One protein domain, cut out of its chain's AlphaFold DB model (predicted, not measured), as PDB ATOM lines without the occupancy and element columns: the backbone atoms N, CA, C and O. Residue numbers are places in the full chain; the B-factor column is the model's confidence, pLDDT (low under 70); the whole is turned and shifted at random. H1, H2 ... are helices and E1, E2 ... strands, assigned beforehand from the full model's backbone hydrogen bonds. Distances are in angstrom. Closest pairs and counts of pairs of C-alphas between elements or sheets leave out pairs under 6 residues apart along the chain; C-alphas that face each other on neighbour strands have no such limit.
ATOM      1  N   LEU A 111     152.703 129.706 176.544       89.50
ATOM      2  CA  LEU A 111     151.686 128.814 175.964       89.50
ATOM      3  C   LEU A 111     152.311 127.830 174.970       89.50
ATOM      4  O   LEU A 111     151.983 126.642 174.964       89.50
ATOM      5  N   VAL A 112     153.257 128.322 174.176       89.00
ATOM      6  CA  VAL A 112     153.919 127.579 173.103       89.00
ATOM      7  C   VAL A 112     155.242 127.001 173.586       89.00
ATOM      8  O   VAL A 112     156.056 127.698 174.185       89.00
ATOM      9  N   ASP A 113     155.451 125.723 173.291       85.75
ATOM     10  CA  ASP A 113     156.699 125.001 173.535       85.75
ATOM     11  C   ASP A 113     157.646 125.141 172.332       85.75
ATOM     12  O   ASP A 113     158.820 125.479 172.463       85.75
ATOM     13  N   HIS A 114     157.097 124.972 171.123       82.94
ATOM     14  CA  HIS A 114     157.847 125.070 169.876       82.94
ATOM     15  C   HIS A 114     157.026 125.755 168.783       82.94
ATOM     16  O   HIS A 114     155.858 125.452 168.582       82.94
ATOM     17  N   LEU A 115     157.650 126.651 168.030       83.44
ATOM     18  CA  LEU A 115     157.142 127.211 166.783       83.44
ATOM     19  C   LEU A 115     157.946 126.620 165.612       83.44
ATOM     20  O   LEU A 115     159.110 126.239 165.730       83.44
ATOM     21  N   VAL A 116     157.325 126.468 164.456       82.19
ATOM     22  CA  VAL A 116     157.953 125.878 163.275       82.19
ATOM     23  C   VAL A 116     157.385 126.608 162.062       82.19
ATOM     24  O   VAL A 116     156.200 126.482 161.790       82.19
ATOM     25  N   ILE A 117     158.187 127.396 161.344       81.44
ATOM     26  CA  ILE A 117     157.741 128.127 160.143       81.44
ATOM     27  C   ILE A 117     158.199 127.363 158.907       81.44
ATOM     28  O   ILE A 117     159.307 127.566 158.441       81.44
ATOM     29  N   SER A 118     157.376 126.496 158.340       79.00
ATOM     30  CA  SER A 118     157.704 125.789 157.098       79.00
ATOM     31  C   SER A 118     157.188 126.568 155.888       79.00
ATOM     32  O   SER A 118     155.997 126.845 155.784       79.00
ATOM     33  N   ALA A 119     158.073 126.923 154.960       73.50
ATOM     34  CA  ALA A 119     157.664 127.436 153.654       73.50
ATOM     35  C   ALA A 119     157.496 126.256 152.684       73.50
ATOM     36  O   ALA A 119     158.274 125.307 152.733       73.50
ATOM     37  N   SER A 120     156.474 126.293 151.831       70.06
ATOM     38  CA  SER A 120     156.268 125.322 150.746       70.06
ATOM     39  C   SER A 120     156.673 125.924 149.390       70.06
ATOM     40  O   SER A 120     156.887 127.129 149.275       70.06
ATOM     41  N   ARG A 121     156.757 125.087 148.343       64.25
ATOM     42  CA  ARG A 121     156.950 125.499 146.929       64.25
ATOM     43  C   ARG A 121     155.828 126.360 146.376       64.25
ATOM     44  O   ARG A 121     156.011 127.076 145.398       64.25
ATOM     45  N   PHE A 122     154.656 126.219 146.964       62.28
ATOM     46  CA  PHE A 122     153.455 126.955 146.608       62.28
ATOM     47  C   PHE A 122     153.285 128.107 147.596       62.28
ATOM     48  O   PHE A 122     153.942 128.068 148.637       62.28
ATOM     49  N   PRO A 123     152.486 129.145 147.287       79.50
ATOM     50  CA  PRO A 123     152.477 130.404 148.025       79.50
ATOM     51  C   PRO A 123     151.770 130.227 149.369       79.50
ATOM     52  O   PRO A 123     150.762 130.858 149.644       79.50
ATOM     53  N   THR A 124     152.254 129.326 150.209       79.25
ATOM     54  CA  THR A 124     151.673 128.980 151.487       79.25
ATOM     55  C   THR A 124     152.789 128.845 152.504       79.25
ATOM     56  O   THR A 124     153.712 128.040 152.347       79.25
ATOM     57  N   ILE A 125     152.700 129.655 153.549       79.38
ATOM     58  CA  ILE A 125     153.540 129.558 154.735       79.38
ATOM     59  C   ILE A 125     152.755 128.737 155.752       79.38
ATOM     60  O   ILE A 125     151.634 129.094 156.108       79.38
ATOM     61  N   LEU A 126     153.343 127.637 156.209       83.44
ATOM     62  CA  LEU A 126     152.794 126.798 157.263       83.44
ATOM     63  C   LEU A 126     153.493 127.125 158.578       83.44
ATOM     64  O   LEU A 126     154.710 127.018 158.697       83.44
ATOM     65  N   LEU A 127     152.718 127.493 159.584       84.44
ATOM     66  CA  LEU A 127     153.177 127.716 160.940       84.44
ATOM     67  C   LEU A 127     152.717 126.552 161.813       84.44
ATOM     68  O   LEU A 127     151.546 126.486 162.177       84.44
ATOM     69  N   CYS A 128     153.618 125.633 162.150       85.50
ATOM     70  CA  CYS A 128     153.328 124.571 163.104       85.50
ATOM     71  C   CYS A 128     153.693 125.041 164.518       85.50
ATOM     72  O   CYS A 128     154.827 125.422 164.792       85.50
ATOM     73  N   ILE A 129     152.730 125.019 165.425       87.94
ATOM     74  CA  ILE A 129     152.834 125.516 166.793       87.94
ATOM     75  C   ILE A 129     152.591 124.330 167.721       87.94
ATOM     76  O   ILE A 129     151.496 123.777 167.743       87.94
ATOM     77  N   ALA A 130     153.605 123.915 168.468       89.12
ATOM     78  CA  ALA A 130     153.471 122.955 169.550       89.12
ATOM     79  C   ALA A 130     153.130 123.703 170.842       89.12
ATOM     80  O   ALA A 130     153.880 124.570 171.286       89.12
ATOM     81  N   VAL A 131     152.002 123.361 171.447       89.81
ATOM     82  CA  VAL A 131     151.432 124.004 172.630       89.81
ATOM     83  C   VAL A 131     151.360 122.975 173.744       89.81
ATOM     84  O   VAL A 131     150.998 121.815 173.517       89.81
ATOM     85  N   VAL A 132     151.700 123.389 174.964       89.62
ATOM     86  CA  VAL A 132     151.581 122.518 176.139       89.62
ATOM     87  C   VAL A 132     150.126 122.061 176.272       89.62
ATOM     88  O   VAL A 132     149.201 122.863 176.126       89.62
ATOM     89  N   ARG A 133     149.914 120.766 176.526       89.50
ATOM     90  CA  ARG A 133     148.583 120.141 176.485       89.50
ATOM     91  C   ARG A 133     147.566 120.879 177.355       89.50
ATOM     92  O   ARG A 133     146.515 121.259 176.846       89.50
ATOM     93  N   ASP A 134     147.927 121.154 178.601       92.31
ATOM     94  CA  ASP A 134     147.031 121.775 179.584       92.31
ATOM     95  C   ASP A 134     146.801 123.267 179.281       92.31
ATOM     96  O   ASP A 134     145.818 123.863 179.689       92.31
ATOM     97  N   ARG A 135     147.654 123.876 178.448       92.94
ATOM     98  CA  ARG A 135     147.544 125.285 178.021       92.94
ATOM     99  C   ARG A 135     146.832 125.477 176.688       92.94
ATOM    100  O   ARG A 135     146.633 126.604 176.237       92.94
ATOM    101  N   SER A 136     146.477 124.377 176.039       92.38
ATOM    102  CA  SER A 136     145.890 124.379 174.703       92.38
ATOM    103  C   SER A 136     144.518 125.057 174.637       92.38
ATOM    104  O   SER A 136     144.322 125.849 173.716       92.38
ATOM    105  N   PRO A 137     143.605 124.868 175.611       94.31
ATOM    106  CA  PRO A 137     142.319 125.567 175.602       94.31
ATOM    107  C   PRO A 137     142.465 127.095 175.646       94.31
ATOM    108  O   PRO A 137     141.848 127.804 174.849       94.31
ATOM    109  N   LEU A 138     143.353 127.611 176.502       94.69
ATOM    110  CA  LEU A 138     143.666 129.041 176.557       94.69
ATOM    111  C   LEU A 138     144.278 129.553 175.247       94.69
ATOM    112  O   LEU A 138     143.876 130.608 174.759       94.69
ATOM    113  N   PHE A 139     145.213 128.811 174.654       92.75
ATOM    114  CA  PHE A 139     145.797 129.172 173.361       92.75
ATOM    115  C   PHE A 139     144.739 129.259 172.247       92.75
ATOM    116  O   PHE A 139     144.699 130.241 171.506       92.75
ATOM    117  N   GLU A 140     143.836 128.279 172.165       92.25
ATOM    118  CA  GLU A 140     142.728 128.285 171.204       92.25
ATOM    119  C   GLU A 140     141.787 129.470 171.409       92.25
ATOM    120  O   GLU A 140     141.382 130.112 170.438       92.25
ATOM    121  N   LEU A 141     141.447 129.778 172.663       93.31
ATOM    122  CA  LEU A 141     140.607 130.924 172.986       93.31
ATOM    123  C   LEU A 141     141.243 132.234 172.503       93.31
ATOM    124  O   LEU A 141     140.559 133.031 171.860       93.31
ATOM    125  N   LYS A 142     142.545 132.434 172.751       92.62
ATOM    126  CA  LYS A 142     143.278 133.622 172.280       92.62
ATOM    127  C   LYS A 142     143.209 133.773 170.763       92.62
ATOM    128  O   LYS A 142     142.892 134.853 170.268       92.62
ATOM    129  N   LEU A 143     143.437 132.686 170.024       88.50
ATOM    130  CA  LEU A 143     143.352 132.709 168.564       88.50
ATOM    131  C   LEU A 143     141.948 133.095 168.082       88.50
ATOM    132  O   LEU A 143     141.819 133.973 167.227       88.50
ATOM    133  N   ARG A 144     140.896 132.508 168.670       90.38
ATOM    134  CA  ARG A 144     139.504 132.830 168.314       90.38
ATOM    135  C   ARG A 144     139.169 134.298 168.575       90.38
ATOM    136  O   ARG A 144     138.582 134.949 167.716       90.38
ATOM    137  N   LEU A 145     139.555 134.835 169.734       91.44
ATOM    138  CA  LEU A 145     139.280 136.232 170.095       91.44
ATOM    139  C   LEU A 145     140.043 137.239 169.226       91.44
ATOM    140  O   LEU A 145     139.572 138.355 169.033       91.44
ATOM    141  N   HIS A 146     141.179 136.849 168.649       87.50
ATOM    142  CA  HIS A 146     141.900 137.658 167.663       87.50
ATOM    143  C   HIS A 146     141.389 137.492 166.221       87.50
ATOM    144  O   HIS A 146     142.045 137.932 165.282       87.50
ATOM    145  N   GLY A 147     140.215 136.883 166.027       84.75
ATOM    146  CA  GLY A 147     139.579 136.761 164.714       84.75
ATOM    147  C   GLY A 147     140.107 135.607 163.863       84.75
ATOM    148  O   GLY A 147     139.751 135.498 162.689       84.75
ATOM    149  N   HIS A 148     140.915 134.707 164.434       78.69
ATOM    150  CA  HIS A 148     141.315 133.483 163.748       78.69
ATOM    151  C   HIS A 148     140.227 132.430 163.893       78.69
ATOM    152  O   HIS A 148     140.251 131.573 164.774       78.69
ATOM    153  N   ASN A 149     139.288 132.488 162.954       66.75
ATOM    154  CA  ASN A 149     138.267 131.464 162.742       66.75
ATOM    155  C   ASN A 149     138.793 130.278 161.908       66.75
ATOM    156  O   ASN A 149     138.021 129.400 161.534       66.75
ATOM    157  N   GLY A 150     140.087 130.296 161.563       56.34
ATOM    158  CA  GLY A 150     140.700 129.421 160.570       56.34
ATOM    159  C   GLY A 150     140.710 127.953 160.974       56.34
ATOM    160  O   GLY A 150     140.870 127.612 162.142       56.34
ATOM    161  N   GLU A 151     140.559 127.101 159.964       59.09
ATOM    162  CA  GLU A 151     140.643 125.645 160.009       59.09
ATOM    163  C   GLU A 151     141.907 125.191 160.755       59.09
ATOM    164  O   GLU A 151     142.989 125.060 160.183       59.09
ATOM    165  N   PHE A 152     141.786 124.971 162.064       62.19
ATOM    166  CA  PHE A 152     142.859 124.408 162.870       62.19
ATOM    167  C   PHE A 152     143.100 122.983 162.389       62.19
ATOM    168  O   PHE A 152     142.374 122.049 162.738       62.19
ATOM    169  N   LEU A 153     144.123 122.813 161.552       55.81
ATOM    170  CA  LEU A 153     144.520 121.509 161.057       55.81
ATOM    171  C   LEU A 153     145.174 120.723 162.194       55.81
ATOM    172  O   LEU A 153     146.385 120.727 162.397       55.81
ATOM    173  N   ARG A 154     144.281 120.005 162.877       58.91
ATOM    174  CA  ARG A 154     144.465 118.709 163.520       58.91
ATOM    175  C   ARG A 154     145.367 118.690 164.754       58.91
ATOM    176  O   ARG A 154     146.554 118.387 164.691       58.91
ATOM    177  N   ARG A 155     144.699 118.780 165.907       65.00
ATOM    178  CA  ARG A 155     145.169 118.236 167.182       65.00
ATOM    179  C   ARG A 155     145.489 116.748 167.005       65.00
ATOM    180  O   ARG A 155     144.616 115.936 166.694       65.00
ATOM    181  N   ASN A 156     146.755 116.373 167.144       65.38
ATOM    182  CA  ASN A 156     147.169 114.976 167.066       65.38
ATOM    183  C   ASN A 156     147.010 114.322 168.453       65.38
ATOM    184  O   ASN A 156     147.988 113.954 169.093       65.38
ATOM    185  N   ASP A 157     145.761 114.190 168.919       67.06
ATOM    186  CA  ASP A 157     145.395 113.731 170.276       67.06
ATOM    187  C   ASP A 157     145.822 112.293 170.612       67.06
ATOM    188  O   ASP A 157     145.693 111.833 171.746       67.06
ATOM    189  N   LYS A 158     146.306 111.535 169.625       72.06
ATOM    190  CA  LYS A 158     146.471 110.083 169.745       72.06
ATOM    191  C   LYS A 158     147.689 109.646 170.560       72.06
ATOM    192  O   LYS A 158     147.799 108.458 170.849       72.06
ATOM    193  N   VAL A 159     148.600 110.550 170.921       76.06
ATOM    194  CA  VAL A 159     149.805 110.196 171.683       76.06
ATOM    195  C   VAL A 159     149.765 110.871 173.047       76.06
ATOM    196  O   VAL A 159     149.982 112.077 173.159       76.06
ATOM    197  N   ALA A 160     149.508 110.077 174.089       76.62
ATOM    198  CA  ALA A 160     149.638 110.532 175.468       76.62
ATOM    199  C   ALA A 160     151.032 111.151 175.683       76.62
ATOM    200  O   ALA A 160     152.031 110.624 175.194       76.62
ATOM    201  N   ASN A 161     151.086 112.273 176.401       81.75
ATOM    202  CA  ASN A 161     152.301 113.032 176.734       81.75
ATOM    203  C   ASN A 161     152.977 113.809 175.589       81.75
ATOM    204  O   ASN A 161     154.099 114.276 175.775       81.75
ATOM    205  N   ARG A 162     152.338 113.997 174.426       81.25
ATOM    206  CA  ARG A 162     152.847 114.935 173.406       81.25
ATOM    207  C   ARG A 162     152.150 116.298 173.477       81.25
ATOM    208  O   ARG A 162     150.965 116.345 173.810       81.25
ATOM    209  N   PRO A 163     152.862 117.402 173.167       85.25
ATOM    210  CA  PRO A 163     152.236 118.712 173.034       85.25
ATOM    211  C   PRO A 163     151.222 118.699 171.887       85.25
ATOM    212  O   PRO A 163     151.395 117.988 170.890       85.25
ATOM    213  N   ASN A 164     150.177 119.514 172.017       88.50
ATOM    214  CA  ASN A 164     149.201 119.690 170.952       88.50
ATOM    215  C   ASN A 164     149.848 120.475 169.815       88.50
ATOM    216  O   ASN A 164     150.522 121.473 170.048       88.50
ATOM    217  N   GLN A 165     149.661 120.012 168.585       88.06
ATOM    218  CA  GLN A 165     150.199 120.670 167.401       88.06
ATOM    219  C   GLN A 165     149.075 121.398 166.671       88.06
ATOM    220  O   GLN A 165     148.040 120.803 166.376       88.06
ATOM    221  N   TYR A 166     149.307 122.669 166.374       87.25
ATOM    222  CA  TYR A 166     148.436 123.522 165.578       87.25
ATOM    223  C   TYR A 166     149.167 123.880 164.298       87.25
ATOM    224  O   TYR A 166     150.331 124.258 164.353       87.25
ATOM    225  N   VAL A 167     148.508 123.772 163.150       86.56
ATOM    226  CA  VAL A 167     149.072 124.212 161.872       86.56
ATOM    227  C   VAL A 167     148.241 125.380 161.371       86.56
ATOM    228  O   VAL A 167     147.051 125.217 161.112       86.56
ATOM    229  N   LEU A 168     148.863 126.552 161.250       85.38
ATOM    230  CA  LEU A 168     148.260 127.716 160.609       85.38
ATOM    231  C   LEU A 168     148.822 127.845 159.197       85.38
ATOM    232  O   LEU A 168     150.028 127.737 158.992       85.38
ATOM    233  N   SER A 169     147.944 128.062 158.230       84.38
ATOM    234  CA  SER A 169     148.295 128.199 156.822       84.38
ATOM    235  C   SER A 169     148.026 129.630 156.376       84.38
ATOM    236  O   SER A 169     146.919 130.133 156.558       84.38
ATOM    237  N   PHE A 170     149.032 130.284 155.802       81.06
ATOM    238  CA  PHE A 170     148.929 131.645 155.278       81.06
ATOM    239  C   PHE A 170     149.238 131.650 153.795       81.06
ATOM    240  O   PHE A 170     150.261 131.096 153.402       81.06
ATOM    241  N   ASP A 171     148.427 132.329 152.985       81.38
ATOM    242  CA  ASP A 171     148.821 132.643 151.614       81.38
ATOM    243  C   ASP A 171     150.026 133.600 151.651       81.38
ATOM    244  O   ASP A 171     149.957 134.701 152.204       81.38
ATOM    245  N   ALA A 172     151.152 133.168 151.087       75.25
ATOM    246  CA  ALA A 172     152.392 133.922 151.040       75.25
ATOM    247  C   ALA A 172     152.211 135.238 150.277       75.25
ATOM    248  O   ALA A 172     152.739 136.258 150.708       75.25
ATOM    249  N   VAL A 173     151.446 135.252 149.179       73.62
ATOM    250  CA  VAL A 173     151.190 136.472 148.398       73.62
ATOM    251  C   VAL A 173     150.418 137.475 149.243       73.62
ATOM    252  O   VAL A 173     150.755 138.658 149.264       73.62
ATOM    253  N   GLU A 174     149.409 137.010 149.971       72.25
ATOM    254  CA  GLU A 174     148.623 137.862 150.858       72.25
ATOM    255  C   GLU A 174     149.451 138.346 152.058       72.25
ATOM    256  O   GLU A 174     149.354 139.508 152.452       72.25
ATOM    257  N   ALA A 175     150.307 137.487 152.623       68.00
ATOM    258  CA  ALA A 175     151.240 137.862 153.681       68.00
ATOM    259  C   ALA A 175     152.198 138.961 153.198       68.00
ATOM    260  O   ALA A 175     152.300 140.002 153.844       68.00
ATOM    261  N   TYR A 176     152.818 138.788 152.025       67.44
ATOM    262  CA  TYR A 176     153.703 139.785 151.417       67.44
ATOM    263  C   TYR A 176     152.988 141.100 151.104       67.44
ATOM    264  O   TYR A 176     153.540 142.163 151.378       67.44
ATOM    265  N   ARG A 177     151.765 141.056 150.557       68.00
ATOM    266  CA  ARG A 177     150.972 142.271 150.297       68.00
ATOM    267  C   ARG A 177     150.683 143.032 151.584       68.00
ATOM    268  O   ARG A 177     150.861 144.244 151.612       68.00
ATOM    269  N   HIS A 178     150.296 142.332 152.650       61.06
ATOM    270  CA  HIS A 178     150.079 142.964 153.949       61.06
ATOM    271  C   HIS A 178     151.357 143.605 154.497       61.06
ATOM    272  O   HIS A 178     151.310 144.758 154.918       61.06
ATOM    273  N   PHE A 179     152.493 142.905 154.426       59.19
ATOM    274  CA  PHE A 179     153.786 143.459 154.836       59.19
ATOM    275  C   PHE A 179     154.183 144.703 154.034       59.19
ATOM    276  O   PHE A 179     154.670 145.675 154.606       59.19
ATOM    277  N   ALA A 180     153.967 144.687 152.717       57.62
ATOM    278  CA  ALA A 180     154.341 145.789 151.836       57.62
ATOM    279  C   ALA A 180     153.464 147.039 152.025       57.62
ATOM    280  O   ALA A 180     153.954 148.149 151.843       57.62
ATOM    281  N   ILE A 181     152.180 146.864 152.360       56.03
ATOM    282  CA  ILE A 181     151.210 147.965 152.462       56.03
ATOM    283  C   ILE A 181     151.198 148.585 153.863       56.03
ATOM    284  O   ILE A 181     151.133 149.804 153.985       56.03
ATOM    285  N   TYR A 182     151.243 147.763 154.913       49.53
ATOM    286  CA  TYR A 182     150.977 148.221 156.282       49.53
ATOM    287  C   TYR A 182     152.229 148.357 157.150       49.53
ATOM    288  O   TYR A 182     152.131 148.807 158.288       49.53
ATOM    289  N   GLY A 183     153.402 147.967 156.641       52.94
ATOM    290  CA  GLY A 183     154.537 147.708 157.516       52.94
ATOM    291  C   GLY A 183     154.282 146.484 158.406       52.94
ATOM    292  O   GLY A 183     153.226 145.855 158.372       52.94
ATOM    293  N   ASP A 184     155.297 146.105 159.172       54.97
ATOM    294  CA  ASP A 184     155.453 144.818 159.875       54.97
ATOM    295  C   ASP A 184     154.370 144.506 160.946       54.97
ATOM    296  O   ASP A 184     154.288 143.385 161.443       54.97
ATOM    297  N   ASP A 185     153.500 145.457 161.301       53.38
ATOM    298  CA  ASP A 185     152.884 145.470 162.637       53.38
ATOM    299  C   ASP A 185     151.520 144.767 162.756       53.38
ATOM    300  O   ASP A 185     151.059 144.493 163.859       53.38
ATOM    301  N   GLY A 186     150.823 144.464 161.659       59.19
ATOM    302  CA  GLY A 186     149.424 144.017 161.761       59.19
ATOM    303  C   GLY A 186     149.246 142.504 161.890       59.19
ATOM    304  O   GLY A 186     148.549 141.999 162.772       59.19
ATOM    305  N   ARG A 187     149.840 141.756 160.954       61.88
ATOM    306  CA  ARG A 187     149.381 140.387 160.672       61.88
ATOM    307  C   ARG A 187     150.032 139.320 161.539       61.88
ATOM    308  O   ARG A 187     149.481 138.240 161.628       61.88
ATOM    309  N   PHE A 188     151.164 139.581 162.183       66.06
ATOM    310  CA  PHE A 188     151.792 138.615 163.100       66.06
ATOM    311  C   PHE A 188     151.712 139.047 164.562       66.06
ATOM    312  O   PHE A 188     152.043 138.269 165.456       66.06
ATOM    313  N   GLU A 189     151.208 140.248 164.831       70.94
ATOM    314  CA  GLU A 189     151.098 140.774 166.187       70.94
ATOM    315  C   GLU A 189     150.111 139.967 167.032       70.94
ATOM    316  O   GLU A 189     150.361 139.704 168.205       70.94
ATOM    317  N   TYR A 190     149.042 139.444 166.430       69.81
ATOM    318  CA  TYR A 190     148.156 138.519 167.135       69.81
ATOM    319  C   TYR A 190     148.872 137.213 167.519       69.81
ATOM    320  O   TYR A 190     148.623 136.684 168.602       69.81
ATOM    321  N   LEU A 191     149.775 136.690 166.672       72.31
ATOM    322  CA  LEU A 191     150.573 135.501 166.998       72.31
ATOM    323  C   LEU A 191     151.503 135.826 168.146       72.31
ATOM    324  O   LEU A 191     151.547 135.082 169.118       72.31
ATOM    325  N   ARG A 192     152.186 136.970 168.081       76.62
ATOM    326  CA  ARG A 192     153.036 137.458 169.167       76.62
ATOM    327  C   ARG A 192     152.264 137.523 170.493       76.62
ATOM    328  O   ARG A 192     152.759 137.023 171.501       76.62
ATOM    329  N   ARG A 193     151.036 138.052 170.480       77.25
ATOM    330  CA  ARG A 193     150.140 138.123 171.653       77.25
ATOM    331  C   ARG A 193     149.661 136.745 172.126       77.25
ATOM    332  O   ARG A 193     149.590 136.500 173.332       77.25
ATOM    333  N   SER A 194     149.396 135.834 171.189       74.62
ATOM    334  CA  SER A 194     148.868 134.486 171.454       74.62
ATOM    335  C   SER A 194     149.924 133.483 171.917       74.62
ATOM    336  O   SER A 194     149.600 132.553 172.644       74.62
ATOM    337  N   ILE A 195     151.184 133.646 171.510       76.06
ATOM    338  CA  ILE A 195     152.278 132.711 171.823       76.06
ATOM    339  C   ILE A 195     152.703 132.824 173.301       76.06
ATOM    340  O   ILE A 195     153.172 131.849 173.896       76.06
ATOM    341  N   GLY A 196     152.478 133.987 173.921       66.56
ATOM    342  CA  GLY A 196     152.995 134.302 175.250       66.56
ATOM    343  C   GLY A 196     154.492 134.581 175.203       66.56
ATOM    344  O   GLY A 196     155.226 134.072 174.360       66.56
ATOM    345  N   GLY A 197     154.969 135.465 176.070       55.88
ATOM    346  CA  GLY A 197     156.275 136.096 175.897       55.88
ATOM    347  C   GLY A 197     157.510 135.226 176.169       55.88
ATOM    348  O   GLY A 197     158.378 135.743 176.871       55.88
ATOM    349  N   ARG A 198     157.639 133.960 175.696       54.59
ATOM    350  CA  ARG A 198     158.892 133.158 175.807       54.59
ATOM    351  C   ARG A 198     158.948 131.762 175.139       54.59
ATOM    352  O   ARG A 198     157.959 131.055 175.087       54.59
ATOM    353  N   LYS A 199     160.198 131.366 174.802       46.78
ATOM    354  CA  LYS A 199     160.734 130.063 174.318       46.78
ATOM    355  C   LYS A 199     160.107 129.490 173.033       46.78
ATOM    356  O   LYS A 199     159.913 128.294 172.914       46.78
ATOM    357  N   SER A 200     159.922 130.303 171.998       45.19
ATOM    358  CA  SER A 200     159.688 129.760 170.654       45.19
ATOM    359  C   SER A 200     161.004 129.265 170.040       45.19
ATOM    360  O   SER A 200     161.868 130.069 169.687       45.19
ATOM    361  N   SER A 201     161.179 127.941 169.887       47.44
ATOM    362  CA  SER A 201     161.976 127.455 168.734       47.44
ATOM    363  C   SER A 201     161.241 127.837 167.493       47.44
ATOM    364  O   SER A 201     160.032 127.833 167.547       47.44
ATOM    365  N   VAL A 202     161.913 128.173 166.413       48.56
ATOM    366  CA  VAL A 202     161.302 128.372 165.114       48.56
ATOM    367  C   VAL A 202     162.005 127.402 164.190       48.56
ATOM    368  O   VAL A 202     163.068 127.708 163.680       48.56
ATOM    369  N   LEU A 203     161.479 126.195 164.019       41.88
ATOM    370  CA  LEU A 203     162.037 125.251 163.054       41.88
ATOM    371  C   LEU A 203     161.413 125.529 161.672       41.88
ATOM    372  O   LEU A 203     160.214 125.399 161.517       41.88
ATOM    373  N   SER A 204     162.136 125.923 160.639       45.28
ATOM    374  CA  SER A 204     161.637 125.840 159.270       45.28
ATOM    375  C   SER A 204     162.040 124.505 158.678       45.28
ATOM    376  O   SER A 204     163.174 124.070 158.835       45.28
ATOM    377  N   ARG A 205     161.105 123.812 158.035       40.09
ATOM    378  CA  ARG A 205     161.415 122.697 157.141       40.09
ATOM    379  C   ARG A 205     160.986 123.117 155.757       40.09
ATOM    380  O   ARG A 205     159.828 123.479 155.576       40.09
ATOM    381  N   ASN A 206     161.896 123.058 154.797       45.81
ATOM    382  CA  ASN A 206     161.566 123.358 153.417       45.81
ATOM    383  C   ASN A 206     161.797 122.150 152.509       45.81
ATOM    384  O   ASN A 206     162.769 121.406 152.634       45.81
ATOM    385  N   THR A 207     160.897 121.994 151.545       44.41
ATOM    386  CA  THR A 207     161.022 121.084 150.407       44.41
ATOM    387  C   THR A 207     161.235 121.927 149.151       44.41
ATOM    388  O   THR A 207     160.256 122.407 148.605       44.41
ATOM    389  N   GLN A 208     162.485 122.049 148.678       44.81
ATOM    390  CA  GLN A 208     162.980 122.840 147.518       44.81
ATOM    391  C   GLN A 208     162.280 124.200 147.306       44.81
ATOM    392  O   GLN A 208     161.192 124.243 146.744       44.81
ATOM    393  N   SER A 209     162.901 125.309 147.711       41.31
ATOM    394  CA  SER A 209     162.511 126.648 147.253       41.31
ATOM    395  C   SER A 209     163.735 127.520 146.959       41.31
ATOM    396  O   SER A 209     164.527 127.806 147.859       41.31
ATOM    397  N   SER A 210     163.817 128.023 145.723       42.00
ATOM    398  CA  SER A 210     164.875 128.908 145.206       42.00
ATOM    399  C   SER A 210     164.777 130.353 145.694       42.00
ATOM    400  O   SER A 210     165.559 131.212 145.286       42.00
ATOM    401  N   TYR A 211     163.847 130.633 146.610       41.34
ATOM    402  CA  TYR A 211     163.594 131.966 147.156       41.34
ATOM    403  C   TYR A 211     164.461 132.322 148.374       41.34
ATOM    404  O   TYR A 211     164.570 133.499 148.717       41.34
ATOM    405  N   CYS A 212     165.124 131.352 149.014       40.88
ATOM    406  CA  CYS A 212     165.972 131.609 150.190       40.88
ATOM    407  C   CYS A 212     167.333 132.259 149.867       40.88
ATOM    408  O   CYS A 212     168.112 132.518 150.779       40.88
ATOM    409  N   VAL A 213     167.609 132.574 148.597       44.69
ATOM    410  CA  VAL A 213     168.835 133.268 148.150       44.69
ATOM    411  C   VAL A 213     168.654 134.804 148.086       44.69
ATOM    412  O   VAL A 213     169.554 135.524 147.667       44.69
ATOM    413  N   SER A 214     167.486 135.330 148.482       44.62
ATOM    414  CA  SER A 214     167.117 136.756 148.373       44.62
ATOM    415  C   SER A 214     167.317 137.557 149.687       44.62
ATOM    416  O   SER A 214     167.448 136.942 150.748       44.62
ATOM    417  N   PRO A 215     167.272 138.915 149.657       42.75
ATOM    418  CA  PRO A 215     167.333 139.825 150.822       42.75
ATOM    419  C   PRO A 215     166.436 139.476 152.029       42.75
ATOM    420  O   PRO A 215     166.619 140.005 153.122       42.75
ATOM    421  N   SER A 216     165.477 138.567 151.865       41.84
ATOM    422  CA  SER A 216     164.600 138.031 152.910       41.84
ATOM    423  C   SER A 216     165.342 137.361 154.078       41.84
ATOM    424  O   SER A 216     164.903 137.484 155.219       41.84
ATOM    425  N   THR A 217     166.470 136.678 153.840       46.16
ATOM    426  CA  THR A 217     167.264 136.043 154.918       46.16
ATOM    427  C   THR A 217     167.979 137.076 155.792       46.16
ATOM    428  O   THR A 217     168.085 136.904 157.006       46.16
ATOM    429  N   PHE A 218     168.376 138.202 155.196       44.19
ATOM    430  CA  PHE A 218     168.937 139.354 155.900       44.19
ATOM    431  C   PHE A 218     167.889 140.052 156.785       44.19
ATOM    432  O   PHE A 218     168.191 140.428 157.917       44.19
ATOM    433  N   LEU A 219     166.635 140.143 156.322       50.16
ATOM    434  CA  LEU A 219     165.519 140.702 157.100       50.16
ATOM    435  C   LEU A 219     165.192 139.864 158.345       50.16
ATOM    436  O   LEU A 219     164.961 140.420 159.416       50.16
ATOM    437  N   VAL A 220     165.240 138.532 158.234       47.66
ATOM    438  CA  VAL A 220     165.083 137.632 159.388       47.66
ATOM    439  C   VAL A 220     166.217 137.856 160.398       47.66
ATOM    440  O   VAL A 220     165.945 138.023 161.586       47.66
ATOM    441  N   GLY A 221     167.466 137.969 159.929       46.81
ATOM    442  CA  GLY A 221     168.634 138.297 160.759       46.81
ATOM    443  C   GLY A 221     168.516 139.632 161.506       46.81
ATOM    444  O   GLY A 221     168.833 139.696 162.692       46.81
ATOM    445  N   GLN A 222     168.001 140.677 160.853       47.50
ATOM    446  CA  GLN A 222     167.819 142.001 161.463       47.50
ATOM    447  C   GLN A 222     166.701 142.056 162.512       47.50
ATOM    448  O   GLN A 222     166.750 142.884 163.420       47.50
ATOM    449  N   LYS A 223     165.684 141.198 162.399       50.22
ATOM    450  CA  LYS A 223     164.488 141.224 163.261       50.22
ATOM    451  C   LYS A 223     164.561 140.241 164.431       50.22
ATOM    452  O   LYS A 223     163.867 140.419 165.429       50.22
ATOM    453  N   LEU A 224     165.445 139.246 164.353       49.03
ATOM    454  CA  LEU A 224     165.682 138.251 165.405       49.03
ATOM    455  C   LEU A 224     166.047 138.807 166.794       49.03
ATOM    456  O   LEU A 224     165.550 138.250 167.777       49.03
ATOM    457  N   PRO A 225     166.802 139.917 166.935       43.22
ATOM    458  CA  PRO A 225     167.056 140.524 168.245       43.22
ATOM    459  C   PRO A 225     165.778 140.925 169.005       43.22
ATOM    460  O   PRO A 225     165.776 140.947 170.236       43.22
ATOM    461  N   LEU A 226     164.665 141.172 168.297       49.59
ATOM    462  CA  LEU A 226     163.372 141.560 168.883       49.59
ATOM    463  C   LEU A 226     162.576 140.376 169.459       49.59
ATOM    464  O   LEU A 226     161.571 140.583 170.142       49.59
ATOM    465  N   ILE A 227     163.009 139.138 169.196       49.81
ATOM    466  CA  ILE A 227     162.343 137.901 169.647       49.81
ATOM    467  C   ILE A 227     162.854 137.476 171.049       49.81
ATOM    468  O   ILE A 227     162.300 136.589 171.702       49.81
ATOM    469  N   GLY A 228     163.859 138.188 171.574       53.41
ATOM    470  CA  GLY A 228     164.382 138.044 172.931       53.41
ATOM    471  C   GLY A 228     165.334 136.857 173.119       53.41
ATOM    472  O   GLY A 228     165.374 135.920 172.328       53.41
ATOM    473  N   LYS A 229     166.071 136.856 174.240       62.09
ATOM    474  CA  LYS A 229     167.175 135.912 174.559       62.09
ATOM    475  C   LYS A 229     166.811 134.417 174.591       62.09
ATOM    476  O   LYS A 229     167.658 133.566 174.846       62.09
ATOM    477  N   LYS A 230     165.530 134.085 174.440       59.06
ATOM    478  CA  LYS A 230     164.989 132.727 174.596       59.06
ATOM    479  C   LYS A 230     164.477 132.128 173.286       59.06
ATOM    480  O   LYS A 230     164.030 130.982 173.312       59.06
ATOM    481  N   ALA A 231     164.554 132.866 172.181       56.16
ATOM    482  CA  ALA A 231     164.223 132.368 170.857       56.16
ATOM    483  C   ALA A 231     165.445 131.737 170.168       56.16
ATOM    484  O   ALA A 231     166.595 132.052 170.463       56.16
ATOM    485  N   TRP A 232     165.170 130.790 169.285       66.00
ATOM    486  CA  TRP A 232     166.120 129.964 168.542       66.00
ATOM    487  C   TRP A 232     165.416 129.615 167.232       66.00
ATOM    488  O   TRP A 232     164.305 129.105 167.265       66.00
ATOM    489  N   LEU A 233     165.991 129.957 166.088       70.69
ATOM    490  CA  LEU A 233     165.439 129.681 164.762       70.69
ATOM    491  C   LEU A 233     166.344 128.647 164.096       70.69
ATOM    492  O   LEU A 233     167.550 128.797 164.118       70.69
ATOM    493  N   THR A 234     165.791 127.613 163.493       65.81
ATOM    494  CA  THR A 234     166.522 126.602 162.733       65.81
ATOM    495  C   THR A 234     165.764 126.394 161.444       65.81
ATOM    496  O   THR A 234     164.644 125.923 161.485       65.81
ATOM    497  N   VAL A 235     166.325 126.727 160.295       68.50
ATOM    498  CA  VAL A 235     165.677 126.640 158.991       68.50
ATOM    499  C   VAL A 235     166.360 125.588 158.149       68.50
ATOM    500  O   VAL A 235     167.436 125.824 157.625       68.50
ATOM    501  N   ASN A 236     165.724 124.438 157.968       62.16
ATOM    502  CA  ASN A 236     166.189 123.433 157.037       62.16
ATOM    503  C   ASN A 236     165.799 123.818 155.600       62.16
ATOM    504  O   ASN A 236     164.614 123.980 155.292       62.16
ATOM    505  N   CYS A 237     166.793 123.971 154.729       62.28
ATOM    506  CA  CYS A 237     166.602 124.266 153.319       62.28
ATOM    507  C   CYS A 237     167.533 123.397 152.473       62.28
ATOM    508  O   CYS A 237     168.724 123.671 152.354       62.28
ATOM    509  N   ASN A 238     166.953 122.405 151.796       59.28
ATOM    510  CA  ASN A 238     167.652 121.516 150.856       59.28
ATOM    511  C   ASN A 238     168.251 122.233 149.625       59.28
ATOM    512  O   ASN A 238     168.798 121.581 148.738       59.28
ATOM    513  N   GLU A 239     168.086 123.552 149.514       56.00
ATOM    514  CA  GLU A 239     168.656 124.369 148.441       56.00
ATOM    515  C   GLU A 239     169.845 125.220 148.873       56.00
ATOM    516  O   GLU A 239     170.428 125.899 148.024       56.00
ATOM    517  N   PHE A 240     170.262 125.157 150.142       59.66
ATOM    518  CA  PHE A 240     171.578 125.651 150.524       59.66
ATOM    519  C   PHE A 240     172.641 124.754 149.879       59.66
ATOM    520  O   PHE A 240     173.256 123.915 150.507       59.66
ATOM    521  N   ARG A 241     172.923 124.954 148.590       61.47
ATOM    522  CA  ARG A 241     174.127 124.410 147.943       61.47
ATOM    523  C   ARG A 241     175.360 125.188 148.395       61.47
ATOM    524  O   ARG A 241     176.152 125.650 147.579       61.47
ATOM    525  N   ILE A 242     175.460 125.409 149.696       64.19
ATOM    526  CA  ILE A 242     176.593 126.047 150.322       64.19
ATOM    527  C   ILE A 242     177.545 124.902 150.628       64.19
ATOM    528  O   ILE A 242     177.262 124.046 151.460       64.19
ATOM    529  N   THR A 243     178.636 124.854 149.874       71.88
ATOM    530  CA  THR A 243     179.678 123.836 150.033       71.88
ATOM    531  C   THR A 243     180.462 124.015 151.326       71.88
ATOM    532  O   THR A 243     181.046 123.056 151.818       71.88
ATOM    533  N   ASP A 244     180.437 125.224 151.887       80.38
ATOM    534  CA  ASP A 244     181.220 125.598 153.054       80.38
ATOM    535  C   ASP A 244     180.296 125.934 154.226       80.38
ATOM    536  O   ASP A 244     179.439 126.812 154.130       80.38
ATOM    537  N   GLU A 245     180.478 125.262 155.364       86.38
ATOM    538  CA  GLU A 245     179.793 125.675 156.587       86.38
ATOM    539  C   GLU A 245     180.165 127.125 156.924       86.38
ATOM    540  O   GLU A 245     181.339 127.483 157.046       86.38
ATOM    541  N   PHE A 246     179.152 127.964 157.108       85.56
ATOM    542  CA  PHE A 246     179.321 129.352 157.507       85.56
ATOM    543  C   PHE A 246     178.858 129.519 158.947       85.56
ATOM    544  O   PHE A 246     177.756 129.123 159.312       85.56
ATOM    545  N   SER A 247     179.679 130.140 159.788       90.00
ATOM    546  CA  SER A 247     179.265 130.512 161.135       90.00
ATOM    547  C   SER A 247     179.681 131.941 161.427       90.00
ATOM    548  O   SER A 247     180.843 132.314 161.276       90.00
ATOM    549  N   HIS A 248     178.714 132.750 161.837       89.31
ATOM    550  CA  HIS A 248     178.900 134.151 162.155       89.31
ATOM    551  C   HIS A 248     178.124 134.505 163.413       89.31
ATOM    552  O   HIS A 248     176.984 134.098 163.596       89.31
ATOM    553  N   THR A 249     178.743 135.280 164.293       88.31
ATOM    554  CA  THR A 249     178.064 135.812 165.472       88.31
ATOM    555  C   THR A 249     177.650 137.247 165.187       88.31
ATOM    556  O   THR A 249     178.503 138.089 164.916       88.31
ATOM    557  N   HIS A 250     176.350 137.515 165.256       82.12
ATOM    558  CA  HIS A 250     175.778 138.843 165.112       82.12
ATOM    559  C   HIS A 250     175.088 139.244 166.419       82.12
ATOM    560  O   HIS A 250     174.093 138.635 166.822       82.12
ATOM    561  N   HIS A 251     175.631 140.261 167.092       87.75
ATOM    562  CA  HIS A 251     175.258 140.609 168.469       87.75
ATOM    563  C   HIS A 251     175.332 139.379 169.388       87.75
ATOM    564  O   HIS A 251     176.333 138.671 169.375       87.75
ATOM    565  N   ASP A 252     174.264 139.101 170.137       86.69
ATOM    566  CA  ASP A 252     174.177 137.971 171.062       86.69
ATOM    567  C   ASP A 252     173.660 136.689 170.389       86.69
ATOM    568  O   ASP A 252     173.206 135.770 171.074       86.69
ATOM    569  N   HIS A 253     173.696 136.608 169.052       82.00
ATOM    570  CA  HIS A 253     173.179 135.470 168.296       82.00
ATOM    571  C   HIS A 253     174.241 134.849 167.383       82.00
ATOM    572  O   HIS A 253     174.874 135.514 166.569       82.00
ATOM    573  N   LEU A 254     174.405 133.537 167.504       85.19
ATOM    574  CA  LEU A 254     175.139 132.684 166.589       85.19
ATOM    575  C   LEU A 254     174.246 132.340 165.397       85.19
ATOM    576  O   LEU A 254     173.230 131.676 165.572       85.19
ATOM    577  N   ILE A 255     174.653 132.757 164.206       83.38
ATOM    578  CA  ILE A 255     174.085 132.368 162.917       83.38
ATOM    579  C   ILE A 255     175.009 131.299 162.330       83.38
ATOM    580  O   ILE A 255     176.164 131.578 162.013       83.38
ATOM    581  N   LYS A 256     174.531 130.068 162.198       85.75
ATOM    582  CA  LYS A 256     175.239 128.957 161.564       85.75
ATOM    583  C   LYS A 256     174.463 128.517 160.330       85.75
ATOM    584  O   LYS A 256     173.270 128.281 160.407       85.75
ATOM    585  N   VAL A 257     175.132 128.399 159.195       79.75
ATOM    586  CA  VAL A 257     174.578 127.862 157.957       79.75
ATOM    587  C   VAL A 257     175.387 126.629 157.579       79.75
ATOM    588  O   VAL A 257     176.604 126.702 157.435       79.75
ATOM    589  N   THR A 258     174.716 125.495 157.461       83.62
ATOM    590  CA  THR A 258     175.251 124.230 156.953       83.62
ATOM    591  C   THR A 258     174.667 123.948 155.567       83.62
ATOM    592  O   THR A 258     173.822 124.700 155.078       83.62
ATOM    593  N   GLU A 259     175.071 122.837 154.949       79.19
ATOM    594  CA  GLU A 259     174.548 122.384 153.650       79.19
ATOM    595  C   GLU A 259     173.012 122.248 153.623       79.19
ATOM    596  O   GLU A 259     172.384 122.350 152.576       79.19
ATOM    597  N   SER A 260     172.364 122.025 154.768       76.50
ATOM    598  CA  SER A 260     170.908 121.843 154.801       76.50
ATOM    599  C   SER A 260     170.191 122.697 155.830       76.50
ATOM    600  O   SER A 260     168.970 122.623 155.904       76.50
ATOM    601  N   GLU A 261     170.886 123.529 156.607       77.50
ATOM    602  CA  GLU A 261     170.299 124.180 157.781       77.50
ATOM    603  C   GLU A 261     170.862 125.584 158.030       77.50
ATOM    604  O   GLU A 261     172.068 125.756 158.118       77.50
ATOM    605  N   LEU A 262     169.997 126.582 158.214       78.69
ATOM    606  CA  LEU A 262     170.296 127.898 158.784       78.69
ATOM    607  C   LEU A 262     169.818 127.924 160.242       78.69
ATOM    608  O   LEU A 262     168.637 128.055 160.527       78.69
ATOM    609  N   GLU A 263     170.736 127.831 161.178       80.00
ATOM    610  CA  GLU A 263     170.515 127.921 162.611       80.00
ATOM    611  C   GLU A 263     170.836 129.340 163.109       80.00
ATOM    612  O   GLU A 263     171.874 129.905 162.791       80.00
ATOM    613  N   ILE A 264     169.958 129.935 163.912       79.62
ATOM    614  CA  ILE A 264     170.170 131.191 164.622       79.62
ATOM    615  C   ILE A 264     169.825 130.982 166.097       79.62
ATOM    616  O   ILE A 264     168.656 130.865 166.470       79.62
ATOM    617  N   LYS A 265     170.847 130.931 166.954       81.31
ATOM    618  CA  LYS A 265     170.723 130.707 168.403       81.31
ATOM    619  C   LYS A 265     171.299 131.867 169.187       81.31
ATOM    620  O   LYS A 265     172.302 132.437 168.791       81.31
ATOM    621  N   HIS A 266     170.737 132.163 170.353       85.00
ATOM    622  CA  HIS A 266     171.425 133.018 171.318       85.00
ATOM    623  C   HIS A 266     172.749 132.364 171.770       85.00
ATOM    624  O   HIS A 266     172.786 131.149 171.984       85.00
ATOM    625  N   ILE A 267     173.822 133.145 171.946       84.56
ATOM    626  CA  ILE A 267     175.179 132.645 172.259       84.56
ATOM    627  C   ILE A 267     175.193 131.764 173.513       84.56
ATOM    628  O   ILE A 267     175.837 130.713 173.512       84.56
ATOM    629  N   ASP A 268     174.439 132.139 174.549       84.94
ATOM    630  CA  ASP A 268     174.316 131.371 175.802       84.94
ATOM    631  C   ASP A 268     173.794 129.936 175.604       84.94
ATOM    632  O   ASP A 268     173.925 129.098 176.491       84.94
TER     633      ASP A 268
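What this domain is: This is residues 111 to 268 of the 276 residues of an uncharacterized protein of Pristionchus pacificus (UniProt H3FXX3). One long, twisted sheet of eight strands stands as a wall with helices over one face and the other face bare: H1 is over the E3 and E2 end, H5 over E8 and E7 towards the other end. H2 leads off from the end of E3, and H3 packs beside H1. The printed part has 158 residues, with five named helices and eight named strands in the order E1 E2 H1 E3 H2 H3 E4 H4 H5 E5 E6 E7 E8; its class is mixed, helices and strands. The mixed sheet runs E3 E2 E1 E4 E5 E8 E7 E6; the whole is compact, with a radius of gyration of the C-alphas of 16.0 A and spans of 44 by 36 by 29 A.

How they stand to each other: Start with the hairpin of E1, residues 112 to 119, and E2, residues 124 to 131, where N 116 and O 128 are 2.7 A apart, within hydrogen-bond range. Antiparallel to E2 is the edge strand E3, residues 164 to 171, with N 129 and O 166 at 2.7 A. H1, residues 133 to 145, has a height over the sheet of 9.9 A and runs along the strands, at 15 degrees to E2 on the local plane. H2, residues 172 to 182, is on the sheet, its closest C-alphas to E2 being Ala 172 and Thr 124, 5.0 A apart. H3, residues 189 to 195, only grazes the sheet; it touches residues 139 to 143 of H1 alone, closest at the C-alphas of Ser 194 and Lys 142, 5.7 A, at a shallow tilt of 20 degrees, opposite ways. E4, residues 201 to 206, is parallel to E1, with N 117 and O 203 at 2.9 A. H4, residues 210 to 213, only grazes the sheet. H5, residues 216 to 227, has a height over the sheet of 9.5 A, on the same face as H1. E5, residues 232 to 237, is parallel to E4, with N 204 and O 234 at 2.6 A; E4, H4, H5 and E5 form a strand-helix-strand unit, two parallel neighbours joined through helices, with a right-handed crossover. E6, residues 246 to 250, E7, residues 253 to 257, and E8, residues 261 to 266, form a meander, each strand the antiparallel neighbour of the one before; N 248 and O 255 are 2.8 A apart, N 256 and O 263 2.7 A. E8 is antiparallel to E5, with N 235 and O 262 at 2.7 A. Every O i to N i+4 pair is within hydrogen-bond range in H2 and H3, but 7 of 9 in H1 and 5 of 8 in H5; H4 is too short for one.

Where its parts are: Find C-alpha 112 at (153.919, 127.579, 173.103), where E1 begins. E3 is 23.3 A long, E2 21.7 A and H1 19.7 A. E8 ends at C-alpha 266, (171.425, 133.018, 171.318).

The domain as a whole: The printed part has no cut; its one long link is residues 146 to 163. Mean pLDDT of the printed part is 70.2, and 72 residues are under 70, among them 196 to 232.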